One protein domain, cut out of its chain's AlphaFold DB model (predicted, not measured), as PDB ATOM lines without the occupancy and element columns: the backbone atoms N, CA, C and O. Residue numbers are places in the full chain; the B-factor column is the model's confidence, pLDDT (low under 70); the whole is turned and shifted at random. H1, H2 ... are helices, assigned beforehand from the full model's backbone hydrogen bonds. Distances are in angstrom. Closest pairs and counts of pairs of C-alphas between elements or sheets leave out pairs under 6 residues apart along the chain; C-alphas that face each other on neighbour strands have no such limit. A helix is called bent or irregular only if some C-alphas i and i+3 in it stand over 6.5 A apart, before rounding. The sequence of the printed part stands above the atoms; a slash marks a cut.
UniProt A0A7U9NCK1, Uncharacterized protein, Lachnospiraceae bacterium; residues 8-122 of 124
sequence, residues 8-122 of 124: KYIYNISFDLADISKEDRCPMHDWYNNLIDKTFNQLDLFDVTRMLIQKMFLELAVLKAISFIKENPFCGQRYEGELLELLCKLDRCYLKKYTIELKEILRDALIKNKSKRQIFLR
ATOM      1  N   LYS A   8     -60.386   7.416  -1.498       95.06
ATOM      2  CA  LYS A   8     -61.797   7.132  -1.804       95.06
ATOM      3  C   LYS A   8     -62.285   7.747  -3.110       95.06
ATOM      4  O   LYS A   8     -63.015   7.099  -3.850       95.06
ATOM      5  N   TYR A   9     -61.839   8.955  -3.442       94.44
ATOM      6  CA  TYR A   9     -62.243   9.617  -4.680       94.44
ATOM      7  C   TYR A   9     -61.405   9.185  -5.887       94.44
ATOM      8  O   TYR A   9     -61.838   9.371  -7.023       94.44
ATOM      9  N   ILE A  10     -60.191   8.668  -5.670       92.88
ATOM     10  CA  ILE A  10     -59.359   8.103  -6.744       92.88
ATOM     11  C   ILE A  10     -59.988   6.802  -7.248       92.88
ATOM     12  O   ILE A  10     -60.088   6.599  -8.454       92.88
ATOM     13  N   TYR A  11     -60.452   5.957  -6.326       92.00
ATOM     14  CA  TYR A  11     -60.976   4.622  -6.627       92.00
ATOM     15  C   TYR A  11     -62.510   4.524  -6.594       92.00
ATOM     16  O   TYR A  11     -63.043   3.423  -6.677       92.00
ATOM     17  N   ASN A  12     -63.215   5.656  -6.488       93.25
ATOM     18  CA  ASN A  12     -64.680   5.735  -6.427       93.25
ATOM     19  C   ASN A  12     -65.304   4.801  -5.365       93.25
ATOM     20  O   ASN A  12     -66.207   4.016  -5.645       93.25
ATOM     21  N   ILE A  13     -64.772   4.863  -4.144       93.44
ATOM     22  CA  ILE A  13     -65.162   4.015  -3.014       93.44
ATOM     23  C   ILE A  13     -66.341   4.655  -2.276       93.44
ATOM     24  O   ILE A  13     -66.252   5.809  -1.861       93.44
ATOM     25  N   SER A  14     -67.401   3.880  -2.043       91.06
ATOM     26  CA  SER A  14     -68.601   4.280  -1.290       91.06
ATOM     27  C   SER A  14     -68.699   3.613   0.089       91.06
ATOM     28  O   SER A  14     -69.791   3.341   0.567       91.06
ATOM     29  N   PHE A  15     -67.563   3.270   0.695       91.00
ATOM     30  CA  PHE A  15     -67.512   2.628   2.006       91.00
ATOM     31  C   PHE A  15     -67.783   3.650   3.112       91.00
ATOM     32  O   PHE A  15     -67.086   4.665   3.178       91.00
ATOM     33  N   ASP A  16     -68.730   3.338   3.996       90.75
ATOM     34  CA  ASP A  16     -68.954   4.047   5.251       90.75
ATOM     35  C   ASP A  16     -68.860   3.060   6.422       90.75
ATOM     36  O   ASP A  16     -69.491   2.006   6.454       90.75
ATOM     37  N   LEU A  17     -68.041   3.406   7.410       90.88
ATOM     38  CA  LEU A  17     -67.857   2.614   8.620       90.88
ATOM     39  C   LEU A  17     -69.121   2.586   9.503       90.88
ATOM     40  O   LEU A  17     -69.239   1.717  10.370       90.88
ATOM     41  N   ALA A  18     -70.044   3.536   9.313       90.88
ATOM     42  CA  ALA A  18     -71.342   3.568   9.980       90.88
ATOM     43  C   ALA A  18     -72.295   2.455   9.506       90.88
ATOM     44  O   ALA A  18     -73.188   2.078  10.264       90.88
ATOM     45  N   ASP A  19     -72.071   1.892   8.312       92.00
ATOM     46  CA  ASP A  19     -72.891   0.805   7.756       92.00
ATOM     47  C   ASP A  19     -72.596  -0.557   8.411       92.00
ATOM     48  O   ASP A  19     -73.329  -1.527   8.215       92.00
ATOM     49  N   ILE A  20     -71.517  -0.649   9.194       91.56
ATOM     50  CA  ILE A  20     -71.088  -1.875   9.871       91.56
ATOM     51  C   ILE A  20     -71.540  -1.826  11.332       91.56
ATOM     52  O   ILE A  20     -71.231  -0.876  12.060       91.56
ATOM     53  N   SER A  21     -72.234  -2.881  11.771       92.31
ATOM     54  CA  SER A  21     -72.649  -3.055  13.167       92.31
ATOM     55  C   SER A  21     -71.436  -3.030  14.111       92.31
ATOM     56  O   SER A  21     -70.295  -3.283  13.713       92.31
ATOM     57  N   LYS A  22     -71.647  -2.715  15.393       89.62
ATOM     58  CA  LYS A  22     -70.531  -2.692  16.354       89.62
ATOM     59  C   LYS A  22     -69.967  -4.091  16.591       89.62
ATOM     60  O   LYS A  22     -68.775  -4.223  16.847       89.62
ATOM     61  N   GLU A  23     -70.823  -5.097  16.491       91.56
ATOM     62  CA  GLU A  23     -70.529  -6.506  16.706       91.56
ATOM     63  C   GLU A  23     -69.702  -7.094  15.550       91.56
ATOM     64  O   GLU A  23     -68.828  -7.924  15.788       91.56
ATOM     65  N   ASP A  24     -69.915  -6.605  14.321       91.94
ATOM     66  CA  ASP A  24     -69.188  -7.032  13.116       91.94
ATOM     67  C   ASP A  24     -67.963  -6.151  12.803       91.94
ATOM     68  O   ASP A  24     -67.166  -6.433  11.894       91.94
ATOM     69  N   ARG A  25     -67.778  -5.054  13.546       93.25
ATOM     70  CA  ARG A  25     -66.630  -4.163  13.375       93.25
ATOM     71  C   ARG A  25     -65.347  -4.873  13.797       93.25
ATOM     72  O   ARG A  25     -65.250  -5.487  14.853       93.25
ATOM     73  N   CYS A  26     -64.307  -4.722  12.982       92.62
ATOM     74  CA  CYS A  26     -62.994  -5.281  13.262       92.62
ATOM     75  C   CYS A  26     -61.908  -4.241  12.952       92.62
ATOM     76  O   CYS A  26     -62.159  -3.308  12.182       92.62
ATOM     77  N   PRO A  27     -60.673  -4.415  13.462       92.75
ATOM     78  CA  PRO A  27     -59.591  -3.452  13.244       92.75
ATOM     79  C   PRO A  27     -59.247  -3.199  11.767       92.75
ATOM     80  O   PRO A  27     -58.621  -2.193  11.440       92.75
ATOM     81  N   MET A  28     -59.611  -4.115  10.859       92.50
ATOM     82  CA  MET A  28     -59.454  -3.898   9.417       92.50
ATOM     83  C   MET A  28     -60.429  -2.839   8.896       92.50
ATOM     84  O   MET A  28     -60.022  -2.023   8.076       92.50
ATOM     85  N   HIS A  29     -61.670  -2.817   9.387       94.38
ATOM     86  CA  HIS A  29     -62.670  -1.823   9.002       94.38
ATOM     87  C   HIS A  29     -62.241  -0.416   9.434       94.38
ATOM     88  O   HIS A  29     -62.250   0.500   8.615       94.38
ATOM     89  N   ASP A  30     -61.775  -0.259  10.678       94.12
ATOM     90  CA  ASP A  30     -61.298   1.035  11.181       94.12
ATOM     91  C   ASP A  30     -60.057   1.523  10.410       94.12
ATOM     92  O   ASP A  30     -59.982   2.686  10.005       94.12
ATOM     93  N   TRP A  31     -59.095   0.626  10.148       95.69
ATOM     94  CA  TRP A  31     -57.924   0.958   9.334       95.69
ATOM     95  C   TRP A  31     -58.311   1.345   7.906       95.69
ATOM     96  O   TRP A  31     -57.815   2.348   7.398       95.69
ATOM     97  N   TYR A  32     -59.191   0.575   7.263       95.81
ATOM     98  CA  TYR A  32     -59.616   0.838   5.894       95.81
ATOM     99  C   TYR A  32     -60.348   2.175   5.784       95.81
ATOM    100  O   TYR A  32     -60.040   2.956   4.888       95.81
ATOM    101  N   ASN A  33     -61.236   2.484   6.734       95.81
ATOM    102  CA  ASN A  33     -61.918   3.774   6.797       95.81
ATOM    103  C   ASN A  33     -60.925   4.943   6.867       95.81
ATOM    104  O   ASN A  33     -61.043   5.917   6.128       95.81
ATOM    105  N   ASN A  34     -59.907   4.822   7.723       96.31
ATOM    106  CA  ASN A  34     -58.854   5.827   7.830       96.31
ATOM    107  C   ASN A  34     -58.024   5.919   6.536       96.31
ATOM    108  O   ASN A  34     -57.757   7.012   6.046       96.31
ATOM    109  N   LEU A  35     -57.647   4.778   5.948       97.06
ATOM    110  CA  LEU A  35     -56.857   4.708   4.718       97.06
ATOM    111  C   LEU A  35     -57.541   5.429   3.554       97.06
ATOM    112  O   LEU A  35     -56.899   6.215   2.858       97.06
ATOM    113  N   ILE A  36     -58.828   5.159   3.321       96.31
ATOM    114  CA  ILE A  36     -59.532   5.717   2.161       96.31
ATOM    115  C   ILE A  36     -59.729   7.238   2.273       96.31
ATOM    116  O   ILE A  36     -59.916   7.917   1.259       96.31
ATOM    117  N   ASP A  37     -59.649   7.778   3.490       96.25
ATOM    118  CA  ASP A  37     -59.719   9.208   3.774       96.25
ATOM    119  C   ASP A  37     -58.361   9.927   3.733       96.25
ATOM    120  O   ASP A  37     -58.331  11.160   3.779       96.25
ATOM    121  N   LYS A  38     -57.250   9.194   3.590       96.62
ATOM    122  CA  LYS A  38     -55.910   9.764   3.406       96.62
ATOM    123  C   LYS A  38     -55.681  10.202   1.957       96.62
ATOM    124  O   LYS A  38     -56.217   9.636   1.002       96.62
ATOM    125  N   THR A  39     -54.850  11.224   1.798       95.88
ATOM    126  CA  THR A  39     -54.239  11.630   0.521       95.88
ATOM    127  C   THR A  39     -52.936  10.867   0.280       95.88
ATOM    128  O   THR A  39     -52.393  10.254   1.201       95.88
ATOM    129  N   PHE A  40     -52.377  10.931  -0.934       93.94
ATOM    130  CA  PHE A  40     -51.115  10.242  -1.248       93.94
ATOM    131  C   PHE A  40     -49.970  10.639  -0.305       93.94
ATOM    132  O   PHE A  40     -49.159   9.801   0.098       93.94
ATOM    133  N   ASN A  41     -49.900  11.913   0.078       93.81
ATOM    134  CA  ASN A  41     -48.845  12.417   0.955       93.81
ATOM    135  C   ASN A  41     -49.007  11.944   2.403       93.81
ATOM    136  O   ASN A  41     -48.001  11.709   3.065       93.81
ATOM    137  N   GLN A  42     -50.246  11.732   2.852       96.12
ATOM    138  CA  GLN A  42     -50.570  11.256   4.199       96.12
ATOM    139  C   GLN A  42     -50.395   9.744   4.383       96.12
ATOM    140  O   GLN A  42     -50.457   9.276   5.517       96.12
ATOM    141  N   LEU A  43     -50.196   8.984   3.299       96.56
ATOM    142  CA  LEU A  43     -49.893   7.559   3.398       96.56
ATOM    143  C   LEU A  43     -48.563   7.353   4.116       96.56
ATOM    144  O   LEU A  43     -47.525   7.860   3.680       96.56
ATOM    145  N   ASP A  44     -48.606   6.577   5.189       96.00
ATOM    146  CA  ASP A  44     -47.434   6.213   5.972       96.00
ATOM    147  C   ASP A  44     -46.912   4.815   5.593       96.00
ATOM    148  O   ASP A  44     -47.462   4.098   4.750       96.00
ATOM    149  N   LEU A  45     -45.797   4.417   6.208       95.69
ATOM    150  CA  LEU A  45     -45.191   3.113   5.961       95.69
ATOM    151  C   LEU A  45     -46.114   1.953   6.383       95.69
ATOM    152  O   LEU A  45     -46.046   0.877   5.787       95.69
ATOM    153  N   PHE A  46     -46.961   2.139   7.398       96.50
ATOM    154  CA  PHE A  46     -47.878   1.104   7.877       96.50
ATOM    155  C   PHE A  46     -49.003   0.868   6.869       96.50
ATOM    156  O   PHE A  46     -49.270  -0.283   6.512       96.50
ATOM    157  N   ASP A  47     -49.592   1.945   6.348       97.12
ATOM    158  CA  ASP A  47     -50.611   1.901   5.302       97.12
ATOM    159  C   ASP A  47     -50.100   1.147   4.079       97.12
ATOM    160  O   ASP A  47     -50.714   0.172   3.649       97.12
ATOM    161  N   VAL A  48     -48.943   1.560   3.550       96.62
ATOM    162  CA  VAL A  48     -48.363   0.973   2.337       96.62
ATOM    163  C   VAL A  48     -48.023  -0.500   2.546       96.62
ATOM    164  O   VAL A  48     -48.332  -1.331   1.691       96.62
ATOM    165  N   THR A  49     -47.452  -0.853   3.701       96.12
ATOM    166  CA  THR A  49     -47.155  -2.252   4.042       96.12
ATOM    167  C   THR A  49     -48.436  -3.090   4.062       96.12
ATOM    168  O   THR A  49     -48.491  -4.152   3.435       96.12
ATOM    169  N   ARG A  50     -49.507  -2.605   4.707       95.88
ATOM    170  CA  ARG A  50     -50.804  -3.299   4.702       95.88
ATOM    171  C   ARG A  50     -51.428  -3.378   3.312       95.88
ATOM    172  O   ARG A  50     -51.923  -4.446   2.964       95.88
ATOM    173  N   MET A  51     -51.402  -2.303   2.523       95.62
ATOM    174  CA  MET A  51     -51.927  -2.280   1.152       95.62
ATOM    175  C   MET A  51     -51.281  -3.378   0.300       95.62
ATOM    176  O   MET A  51     -51.981  -4.118  -0.390       95.62
ATOM    177  N   LEU A  52     -49.957  -3.543   0.402       94.06
ATOM    178  CA  LEU A  52     -49.220  -4.591  -0.306       94.06
ATOM    179  C   LEU A  52     -49.598  -6.001   0.168       94.06
ATOM    180  O   LEU A  52     -49.830  -6.880  -0.661       94.06
ATOM    181  N   ILE A  53     -49.706  -6.220   1.484       93.50
ATOM    182  CA  ILE A  53     -50.079  -7.524   2.063       93.50
ATOM    183  C   ILE A  53     -51.507  -7.921   1.670       93.50
ATOM    184  O   ILE A  53     -51.737  -9.055   1.257       93.50
ATOM    185  N   GLN A  54     -52.457  -6.988   1.778       93.31
ATOM    186  CA  GLN A  54     -53.869  -7.204   1.442       93.31
ATOM    187  C   GLN A  54     -54.136  -7.161  -0.071       93.31
ATOM    188  O   GLN A  54     -55.247  -7.447  -0.508       93.31
ATOM    189  N   LYS A  55     -53.124  -6.820  -0.880       92.19
ATOM    190  CA  LYS A  55     -53.214  -6.641  -2.336       92.19
ATOM    191  C   LYS A  55     -54.270  -5.612  -2.761       92.19
ATOM    192  O   LYS A  55     -54.984  -5.802  -3.743       92.19
ATOM    193  N   MET A  56     -54.338  -4.498  -2.037       91.62
ATOM    194  CA  MET A  56     -55.293  -3.409  -2.256       91.62
ATOM    195  C   MET A  56     -54.586  -2.158  -2.772       91.62
ATOM    196  O   MET A  56     -53.480  -1.851  -2.337       91.62
ATOM    197  N   PHE A  57     -55.230  -1.432  -3.695       92.94
ATOM    198  CA  PHE A  57     -54.705  -0.187  -4.283       92.94
ATOM    199  C   PHE A  57     -53.240  -0.310  -4.738       92.94
ATOM    200  O   PHE A  57     -52.419   0.571  -4.490       92.94
ATOM    201  N   LEU A  58     -52.900  -1.437  -5.373       90.81
ATOM    202  CA  LEU A  58     -51.512  -1.839  -5.627       90.81
ATOM    203  C   LEU A  58     -50.701  -0.790  -6.390       90.81
ATOM    204  O   LEU A  58     -49.531  -0.595  -6.089       90.81
ATOM    205  N   GLU A  59     -51.310  -0.092  -7.347       89.06
ATOM    206  CA  GLU A  59     -50.630   0.979  -8.081       89.06
ATOM    207  C   GLU A  59     -50.182   2.113  -7.148       89.06
ATOM    208  O   GLU A  59     -49.016   2.508  -7.169       89.06
ATOM    209  N   LEU A  60     -51.077   2.569  -6.268       91.88
ATOM    210  CA  LEU A  60     -50.789   3.593  -5.267       91.88
ATOM    211  C   LEU A  60     -49.752   3.110  -4.246       91.88
ATOM    212  O   LEU A  60     -48.820   3.841  -3.909       91.88
ATOM    213  N   ALA A  61     -49.901   1.863  -3.789       93.69
ATOM    214  CA  ALA A  61     -48.999   1.239  -2.830       93.69
ATOM    215  C   ALA A  61     -47.574   1.146  -3.384       93.69
ATOM    216  O   ALA A  61     -46.628   1.524  -2.701       93.69
ATOM    217  N   VAL A  62     -47.413   0.695  -4.630       91.19
ATOM    218  CA  VAL A  62     -46.102   0.574  -5.283       91.19
ATOM    219  C   VAL A  62     -45.459   1.945  -5.468       91.19
ATOM    220  O   VAL A  62     -44.292   2.106  -5.122       91.19
ATOM    221  N   LEU A  63     -46.212   2.942  -5.944       91.06
ATOM    222  CA  LEU A  63     -45.698   4.305  -6.113       91.06
ATOM    223  C   LEU A  63     -45.162   4.881  -4.796       91.06
ATOM    224  O   LEU A  63     -44.046   5.401  -4.751       91.06
ATOM    225  N   LYS A  64     -45.930   4.752  -3.709       94.06
ATOM    226  CA  LYS A  64     -45.512   5.242  -2.390       94.06
ATOM    227  C   LYS A  64     -44.388   4.395  -1.781       94.06
ATOM    228  O   LYS A  64     -43.482   4.926  -1.140       94.06
ATOM    229  N   ALA A  65     -44.395   3.084  -2.009       92.81
ATOM    230  CA  ALA A  65     -43.319   2.210  -1.558       92.81
ATOM    231  C   ALA A  65     -41.985   2.584  -2.209       92.81
ATOM    232  O   ALA A  65     -40.971   2.673  -1.523       92.81
ATOM    233  N   ILE A  66     -41.987   2.878  -3.511       90.56
ATOM    234  CA  ILE A  66     -40.790   3.333  -4.221       90.56
ATOM    235  C   ILE A  66     -40.253   4.632  -3.611       90.56
ATOM    236  O   ILE A  66     -39.043   4.721  -3.404       90.56
ATOM    237  N   SER A  67     -41.109   5.602  -3.252       92.06
ATOM    238  CA  SER A  67     -40.629   6.825  -2.587       92.06
ATOM    239  C   SER A  67     -39.945   6.532  -1.248       92.06
ATOM    240  O   SER A  67     -38.874   7.072  -0.992       92.06
ATOM    241  N   PHE A  68     -40.480   5.609  -0.442       93.31
ATOM    242  CA  PHE A  68     -39.848   5.227   0.826       93.31
ATOM    243  C   PHE A  68     -38.517   4.493   0.635       93.31
ATOM    244  O   PHE A  68     -37.555   4.759   1.352       93.31
ATOM    245  N   ILE A  69     -38.429   3.585  -0.341       90.12
ATOM    246  CA  ILE A  69     -37.211   2.794  -0.579       90.12
ATOM    247  C   ILE A  69     -36.109   3.665  -1.203       90.12
ATOM    248  O   ILE A  69     -34.935   3.455  -0.900       90.12
ATOM    249  N   LYS A  70     -36.457   4.677  -2.010       87.44
ATOM    250  CA  LYS A  70     -35.489   5.685  -2.483       87.44
ATOM    251  C   LYS A  70     -34.785   6.391  -1.330       87.44
ATOM    252  O   LYS A  70     -33.567   6.558  -1.363       87.44
ATOM    253  N   GLU A  71     -35.539   6.784  -0.309       89.06
ATOM    254  CA  GLU A  71     -34.988   7.424   0.886       89.06
ATOM    255  C   GLU A  71     -34.194   6.415   1.732       89.06
ATOM    256  O   GLU A  71     -33.005   6.608   2.015       89.06
ATOM    257  N   ASN A  72     -34.828   5.292   2.079       88.56
ATOM    258  CA  ASN A  72     -34.234   4.219   2.864       88.56
ATOM    259  C   ASN A  72     -34.604   2.831   2.306       88.56
ATOM    260  O   ASN A  72     -35.686   2.314   2.602       88.56
ATOM    261  N   PRO A  73     -33.675   2.153   1.607       86.88
ATOM    262  CA  PRO A  73     -33.925   0.821   1.057       86.88
ATOM    263  C   PRO A  73     -34.202  -0.271   2.095       86.88
ATOM    264  O   PRO A  73     -34.724  -1.328   1.749       86.88
ATOM    265  N   PHE A  74     -33.848  -0.026   3.358       88.94
ATOM    266  CA  PHE A  74     -34.047  -0.954   4.469       88.94
ATOM    267  C   PHE A  74     -35.297  -0.619   5.293       88.94
ATOM    268  O   PHE A  74     -35.448  -1.133   6.398       88.94
ATOM    269  N   CYS A  75     -36.197   0.232   4.791       91.31
ATOM    270  CA  CYS A  75     -37.446   0.525   5.485       91.31
ATOM    271  C   CYS A  75     -38.349  -0.718   5.605       91.31
ATOM    272  O   CYS A  75     -38.395  -1.596   4.739       91.31
ATOM    273  N   GLY A  76     -39.070  -0.774   6.719       91.94
ATOM    274  CA  GLY A  76     -40.003  -1.838   7.059       91.94
ATOM    275  C   GLY A  76     -40.670  -1.552   8.399       91.94
ATOM    276  O   GLY A  76     -40.145  -0.780   9.200       91.94
ATOM    277  N   GLN A  77     -41.845  -2.135   8.618       91.69
ATOM    278  CA  GLN A  77     -42.592  -2.028   9.872       91.69
ATOM    279  C   GLN A  77     -42.129  -3.075  10.883       91.69
ATOM    280  O   GLN A  77     -41.988  -2.792  12.067       91.69
ATOM    281  N   ARG A  78     -41.916  -4.303  10.407       90.19
ATOM    282  CA  ARG A  78     -41.610  -5.471  11.240       90.19
ATOM    283  C   ARG A  78     -40.117  -5.766  11.302       90.19
ATOM    284  O   ARG A  78     -39.632  -6.220  12.331       90.19
ATOM    285  N   TYR A  79     -39.402  -5.543  10.205       90.62
ATOM    286  CA  TYR A  79     -37.966  -5.792  10.093       90.62
ATOM    287  C   TYR A  79     -37.344  -4.953   8.973       90.62
ATOM    288  O   TYR A  79     -38.042  -4.476   8.076       90.62
ATOM    289  N   GLU A  80     -36.022  -4.776   9.019       90.00
ATOM    290  CA  GLU A  80     -35.288  -4.038   7.990       90.00
ATOM    291  C   GLU A  80     -35.449  -4.695   6.610       90.00
ATOM    292  O   GLU A  80     -35.180  -5.882   6.429       90.00
ATOM    293  N   GLY A  81     -35.861  -3.905   5.619       88.38
ATOM    294  CA  GLY A  81     -36.029  -4.353   4.235       88.38
ATOM    295  C   GLY A  81     -37.357  -5.053   3.935       88.38
ATOM    296  O   GLY A  81     -37.539  -5.520   2.810       88.38
ATOM    297  N   GLU A  82     -38.300  -5.096   4.883       92.56
ATOM    298  CA  GLU A  82     -39.629  -5.687   4.674       92.56
ATOM    299  C   GLU A  82     -40.324  -5.123   3.429       92.56
ATOM    300  O   GLU A  82     -40.881  -5.880   2.630       92.56
ATOM    301  N   LEU A  83     -40.293  -3.800   3.239       92.69
ATOM    302  CA  LEU A  83     -41.033  -3.172   2.147       92.69
ATOM    303  C   LEU A  83     -40.490  -3.599   0.779       92.69
ATOM    304  O   LEU A  83     -41.254  -3.873  -0.148       92.69
ATOM    305  N   LEU A  84     -39.165  -3.715   0.673       89.81
ATOM    306  CA  LEU A  84     -38.495  -4.197  -0.528       89.81
ATOM    307  C   LEU A  84     -38.827  -5.671  -0.801       89.81
ATOM    308  O   LEU A  84     -39.084  -6.042  -1.946       89.81
ATOM    309  N   GLU A  85     -38.871  -6.507   0.238       89.81
ATOM    310  CA  GLU A  85     -39.272  -7.910   0.109       89.81
ATOM    311  C   GLU A  85     -40.719  -8.047  -0.389       89.81
ATOM    312  O   GLU A  85     -40.991  -8.845  -1.290       89.81
ATOM    313  N   LEU A  86     -41.646  -7.253   0.160       90.88
ATOM    314  CA  LEU A  86     -43.044  -7.238  -0.273       90.88
ATOM    315  C   LEU A  86     -43.179  -6.840  -1.743       90.88
ATOM    316  O   LEU A  86     -43.914  -7.497  -2.480       90.88
ATOM    317  N   LEU A  87     -42.437  -5.823  -2.191       88.00
ATOM    318  CA  LEU A  87     -42.419  -5.441  -3.603       88.00
ATOM    319  C   LEU A  87     -41.913  -6.574  -4.495       88.00
ATOM    320  O   LEU A  87     -42.536  -6.853  -5.513       88.00
ATOM    321  N   CYS A  88     -40.845  -7.275  -4.109       83.81
ATOM    322  CA  CYS A  88     -40.305  -8.404  -4.876       83.81
ATOM    323  C   CYS A  88     -41.284  -9.583  -5.019       83.81
ATOM    324  O   CYS A  88     -41.134 -10.385  -5.941       83.81
ATOM    325  N   LYS A  89     -42.278  -9.698  -4.128       85.25
ATOM    326  CA  LYS A  89     -43.330 -10.728  -4.179       85.25
ATOM    327  C   LYS A  89     -44.509 -10.357  -5.085       85.25
ATOM    328  O   LYS A  89     -45.361 -11.212  -5.334       85.25
ATOM    329  N   LEU A  90     -44.595  -9.113  -5.561       83.56
ATOM    330  CA  LEU A  90     -45.634  -8.705  -6.506       83.56
ATOM    331  C   LEU A  90     -45.411  -9.334  -7.884       83.56
ATOM    332  O   LEU A  90     -44.289  -9.657  -8.277       83.56
ATOM    333  N   ASP A  91     -46.497  -9.476  -8.644       75.56
ATOM    334  CA  ASP A  91     -46.426 -10.012 -10.000       75.56
ATOM    335  C   ASP A  91     -45.504  -9.141 -10.875       75.56
ATOM    336  O   ASP A  91     -45.611  -7.909 -10.926       75.56
ATOM    337  N   ARG A  92     -44.585  -9.805 -11.585       66.56
ATOM    338  CA  ARG A  92     -43.535  -9.179 -12.397       66.56
ATOM    339  C   ARG A  92     -44.107  -8.231 -13.446       66.56
ATOM    340  O   ARG A  92     -43.432  -7.276 -13.824       66.56
ATOM    341  N   CYS A  93     -45.339  -8.455 -13.897       68.19
ATOM    342  CA  CYS A  93     -46.027  -7.560 -14.825       68.19
ATOM    343  C   CYS A  93     -46.242  -6.146 -14.255       68.19
ATOM    344  O   CYS A  93     -46.091  -5.178 -14.998       68.19
ATOM    345  N   TYR A  94     -46.497  -6.004 -12.950       67.31
ATOM    346  CA  TYR A  94     -46.659  -4.696 -12.302       67.31
ATOM    347  C   TYR A  94     -45.321  -3.967 -12.125       67.31
ATOM    348  O   TYR A  94     -45.233  -2.759 -12.338       67.31
ATOM    349  N   LEU A  95     -44.257  -4.706 -11.803       67.88
ATOM    350  CA  LEU A  95     -42.925  -4.142 -11.549       67.88
ATOM    351  C   LEU A  95     -42.159  -3.768 -12.823       67.88
ATOM    352  O   LEU A  95     -41.205  -2.987 -12.763       67.88
ATOM    353  N   LYS A  96     -42.565  -4.286 -13.991       74.06
ATOM    354  CA  LYS A  96     -41.943  -3.950 -15.285       74.06
ATOM    355  C   LYS A  96     -41.887  -2.440 -15.529       74.06
ATOM    356  O   LYS A  96     -40.871  -1.947 -16.011       74.06
ATOM    357  N   LYS A  97     -42.931  -1.705 -15.127       76.31
ATOM    358  CA  LYS A  97     -42.999  -0.238 -15.260       76.31
ATOM    359  C   LYS A  97     -41.947   0.500 -14.419       76.31
ATOM    360  O   LYS A  97     -41.544   1.591 -14.794       76.31
ATOM    361  N   TYR A  98     -41.464  -0.118 -13.343       74.25
ATOM    362  CA  TYR A  98     -40.545   0.483 -12.367       74.25
ATOM    363  C   TYR A  98     -39.145  -0.146 -12.391       74.25
ATOM    364  O   TYR A  98     -38.326   0.090 -11.510       74.25
ATOM    365  N   THR A  99     -38.839  -0.984 -13.388       74.75
ATOM    366  CA  THR A  99     -37.623  -1.817 -13.378       74.75
ATOM    367  C   THR A  99     -36.325  -1.006 -13.406       74.75
ATOM    368  O   THR A  99     -35.341  -1.427 -12.802       74.75
ATOM    369  N   ILE A 100     -36.293   0.131 -14.107       78.31
ATOM    370  CA  ILE A 100     -35.099   0.993 -14.170       78.31
ATOM    371  C   ILE A 100     -34.846   1.625 -12.799       78.31
ATOM    372  O   ILE A 100     -33.776   1.448 -12.225       78.31
ATOM    373  N   GLU A 101     -35.873   2.258 -12.247       79.56
ATOM    374  CA  GLU A 101     -35.839   2.934 -10.952       79.56
ATOM    375  C   GLU A 101     -35.489   1.971  -9.808       79.56
ATOM    376  O   GLU A 101     -34.596   2.242  -9.007       79.56
ATOM    377  N   LEU A 102     -36.100   0.784  -9.779       78.81
ATOM    378  CA  LEU A 102     -35.777  -0.245  -8.788       78.81
ATOM    379  C   LEU A 102     -34.323  -0.724  -8.901       78.81
ATOM    380  O   LEU A 102     -33.687  -0.979  -7.880       78.81
ATOM    381  N   LYS A 103     -33.763  -0.832 -10.113       82.62
ATOM    382  CA  LYS A 103     -32.350  -1.209 -10.293       82.62
ATOM    383  C   LYS A 103     -31.399  -0.161  -9.725       82.62
ATOM    384  O   LYS A 103     -30.377  -0.539  -9.156       82.62
ATOM    385  N   GLU A 104     -31.707   1.122  -9.885       82.75
ATOM    386  CA  GLU A 104     -30.904   2.215  -9.323       82.75
ATOM    387  C   GLU A 104     -30.943   2.189  -7.796       82.75
ATOM    388  O   GLU A 104     -29.897   2.101  -7.156       82.75
ATOM    389  N   ILE A 105     -32.143   2.094  -7.223       79.81
ATOM    390  CA  ILE A 105     -32.335   2.004  -5.772       79.81
ATOM    391  C   ILE A 105     -31.588   0.797  -5.185       79.81
ATOM    392  O   ILE A 105     -30.927   0.908  -4.153       79.81
ATOM    393  N   LEU A 106     -31.648  -0.363  -5.850       79.38
ATOM    394  CA  LEU A 106     -30.933  -1.564  -5.413       79.38
ATOM    395  C   LEU A 106     -29.410  -1.401  -5.483       79.38
ATOM    396  O   LEU A 106     -28.707  -1.888  -4.596       79.38
ATOM    397  N   ARG A 107     -28.879  -0.716  -6.503       80.38
ATOM    398  CA  ARG A 107     -27.439  -0.410  -6.579       80.38
ATOM    399  C   ARG A 107     -27.010   0.479  -5.419       80.38
ATOM    400  O   ARG A 107     -26.024   0.160  -4.754       80.38
ATOM    401  N   ASP A 108     -27.778   1.520  -5.124       80.00
ATOM    402  CA  ASP A 108     -27.484   2.436  -4.022       80.00
ATOM    403  C   ASP A 108     -27.579   1.731  -2.666       80.00
ATOM    404  O   ASP A 108     -26.716   1.899  -1.799       80.00
ATOM    405  N   ALA A 109     -28.579   0.862  -2.495       76.62
ATOM    406  CA  ALA A 109     -28.724   0.017  -1.316       76.62
ATOM    407  C   ALA A 109     -27.512  -0.906  -1.113       76.62
ATOM    408  O   ALA A 109     -27.017  -1.044   0.009       76.62
ATOM    409  N   LEU A 110     -26.998  -1.514  -2.189       77.81
ATOM    410  CA  LEU A 110     -25.812  -2.375  -2.147       77.81
ATOM    411  C   LEU A 110     -24.557  -1.599  -1.728       77.81
ATOM    412  O   LEU A 110     -23.771  -2.104  -0.923       77.81
ATOM    413  N   ILE A 111     -24.377  -0.375  -2.234       76.44
ATOM    414  CA  ILE A 111     -23.268   0.507  -1.842       76.44
ATOM    415  C   ILE A 111     -23.384   0.870  -0.356       76.44
ATOM    416  O   ILE A 111     -22.427   0.682   0.401       76.44
ATOM    417  N   LYS A 112     -24.573   1.296   0.095       75.62
ATOM    418  CA  LYS A 112     -24.843   1.627   1.506       75.62
ATOM    419  C   LYS A 112     -24.596   0.431   2.435       75.62
ATOM    420  O   LYS A 112     -23.999   0.599   3.496       75.62
ATOM    421  N   ASN A 113     -24.990  -0.781   2.039       75.75
ATOM    422  CA  ASN A 113     -24.758  -1.997   2.829       75.75
ATOM    423  C   ASN A 113     -23.259  -2.324   2.960       75.75
ATOM    424  O   ASN A 113     -22.773  -2.590   4.059       75.75
ATOM    425  N   LYS A 114     -22.496  -2.241   1.858       69.38
ATOM    426  CA  LYS A 114     -21.033  -2.425   1.889       69.38
ATOM    427  C   LYS A 114     -20.354  -1.409   2.809       69.38
ATOM    428  O   LYS A 114     -19.503  -1.797   3.607       69.38
ATOM    429  N   SER A 115     -20.777  -0.144   2.753       62.59
ATOM    430  CA  SER A 115     -20.279   0.907   3.645       62.59
ATOM    431  C   SER A 115     -20.627   0.637   5.113       62.59
ATOM    432  O   SER A 115     -19.752   0.760   5.967       62.59
ATOM    433  N   LYS A 116     -21.869   0.226   5.425       61.00
ATOM    434  CA  LYS A 116     -22.271  -0.164   6.791       61.00
ATOM    435  C   LYS A 116     -21.390  -1.295   7.330       61.00
ATOM    436  O   LYS A 116     -20.897  -1.190   8.447       61.00
ATOM    437  N   ARG A 117     -21.134  -2.337   6.528       58.44
ATOM    438  CA  ARG A 117     -20.240  -3.445   6.913       58.44
ATOM    439  C   ARG A 117     -18.799  -2.986   7.145       58.44
ATOM    440  O   ARG A 117     -18.188  -3.425   8.109       58.44
ATOM    441  N   GLN A 118     -18.264  -2.100   6.303       49.75
ATOM    442  CA  GLN A 118     -16.911  -1.551   6.478       49.75
ATOM    443  C   GLN A 118     -16.769  -0.686   7.732       49.75
ATOM    444  O   GLN A 118     -15.726  -0.738   8.374       49.75
ATOM    445  N   ILE A 119     -17.793   0.087   8.098       46.25
ATOM    446  CA  ILE A 119     -17.805   0.838   9.361       46.25
ATOM    447  C   ILE A 119     -17.852  -0.134  10.545       46.25
ATOM    448  O   ILE A 119     -17.067   0.013  11.472       46.25
ATOM    449  N   PHE A 120     -18.700  -1.164  10.483       35.66
ATOM    450  CA  PHE A 120     -18.780  -2.189  11.529       35.66
ATOM    451  C   PHE A 120     -17.440  -2.917  11.730       35.66
ATOM    452  O   PHE A 120     -17.018  -3.108  12.859       35.66
ATOM    453  N   LEU A 121     -16.728  -3.244  10.644       42.38
ATOM    454  CA  LEU A 121     -15.394  -3.865  10.680       42.38
ATOM    455  C   LEU A 121     -14.259  -2.924  11.120       42.38
ATOM    456  O   LEU A 121     -13.143  -3.388  11.296       42.38
ATOM    457  N   ARG A 122     -14.503  -1.612  11.233       39.12
ATOM    458  CA  ARG A 122     -13.515  -0.624  11.708       39.12
ATOM    459  C   ARG A 122     -13.665  -0.283  13.193       39.12
ATOM    460  O   ARG A 122     -12.822   0.432  13.724       39.12
TER     461      ARG A 122
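AT A GLANCE: This is residues 8 to 122 of the 124 residues of an uncharacterized protein of Lachnospiraceae bacterium (UniProt A0A7U9NCK1). Long, kinked H5 makes one end of an elongated, all-helix model whose core is three short crossed helices, H2, H3 and H4. H1 and the unnamed residues 8 to 26 make the other end; residues 114 to 122 stick out beyond the core. The printed part has 115 residues with five named helices, H1 to H5 in chain order; it is loose, radius of gyration of the C-alphas 17.1 A, spanning 58 by 31 by 23 A.

IN THESE COORDINATES: Find H5, residues 92 to 120, 35.1 A, ending at C-alpha 120 (-18.780, -2.189, 11.529); it is irregular, C-alphas 97 and 100 being 8.1 A apart. H3 is residues 58 to 71, 20.0 A; H4 82 to 88; H2 45 to 54; H1 27 to 37, from C-alpha 27 (-59.591, -3.452, 13.244).

HOW THE PARTS SIT: H3, the hub, only just touches H5, with 3 pairs of C-alphas within 8 A, closest Lys 70 and Ile 105, 5.9 A. H3 and H2 form a hairpin, closest C-alphas Ala 61 and Val 48, 5.2 A. H4 touches both, for instance H2 at C-alphas Leu 83 and Thr 49, 6.5 A. H1 is close to but not clearly touching H2. O i to N i+4 pairs are within hydrogen-bond range throughout H2, H3 and H4, 6 of 7 in H1, 21 of 25 in H5.

THE WHOLE: The farthest C-alphas, Asp 19 and Arg 122, are 59.5 A apart. The printed part has no cut, and no link is long. Look for pLDDT under 70 at residues 92 to 95 and 114 to 122.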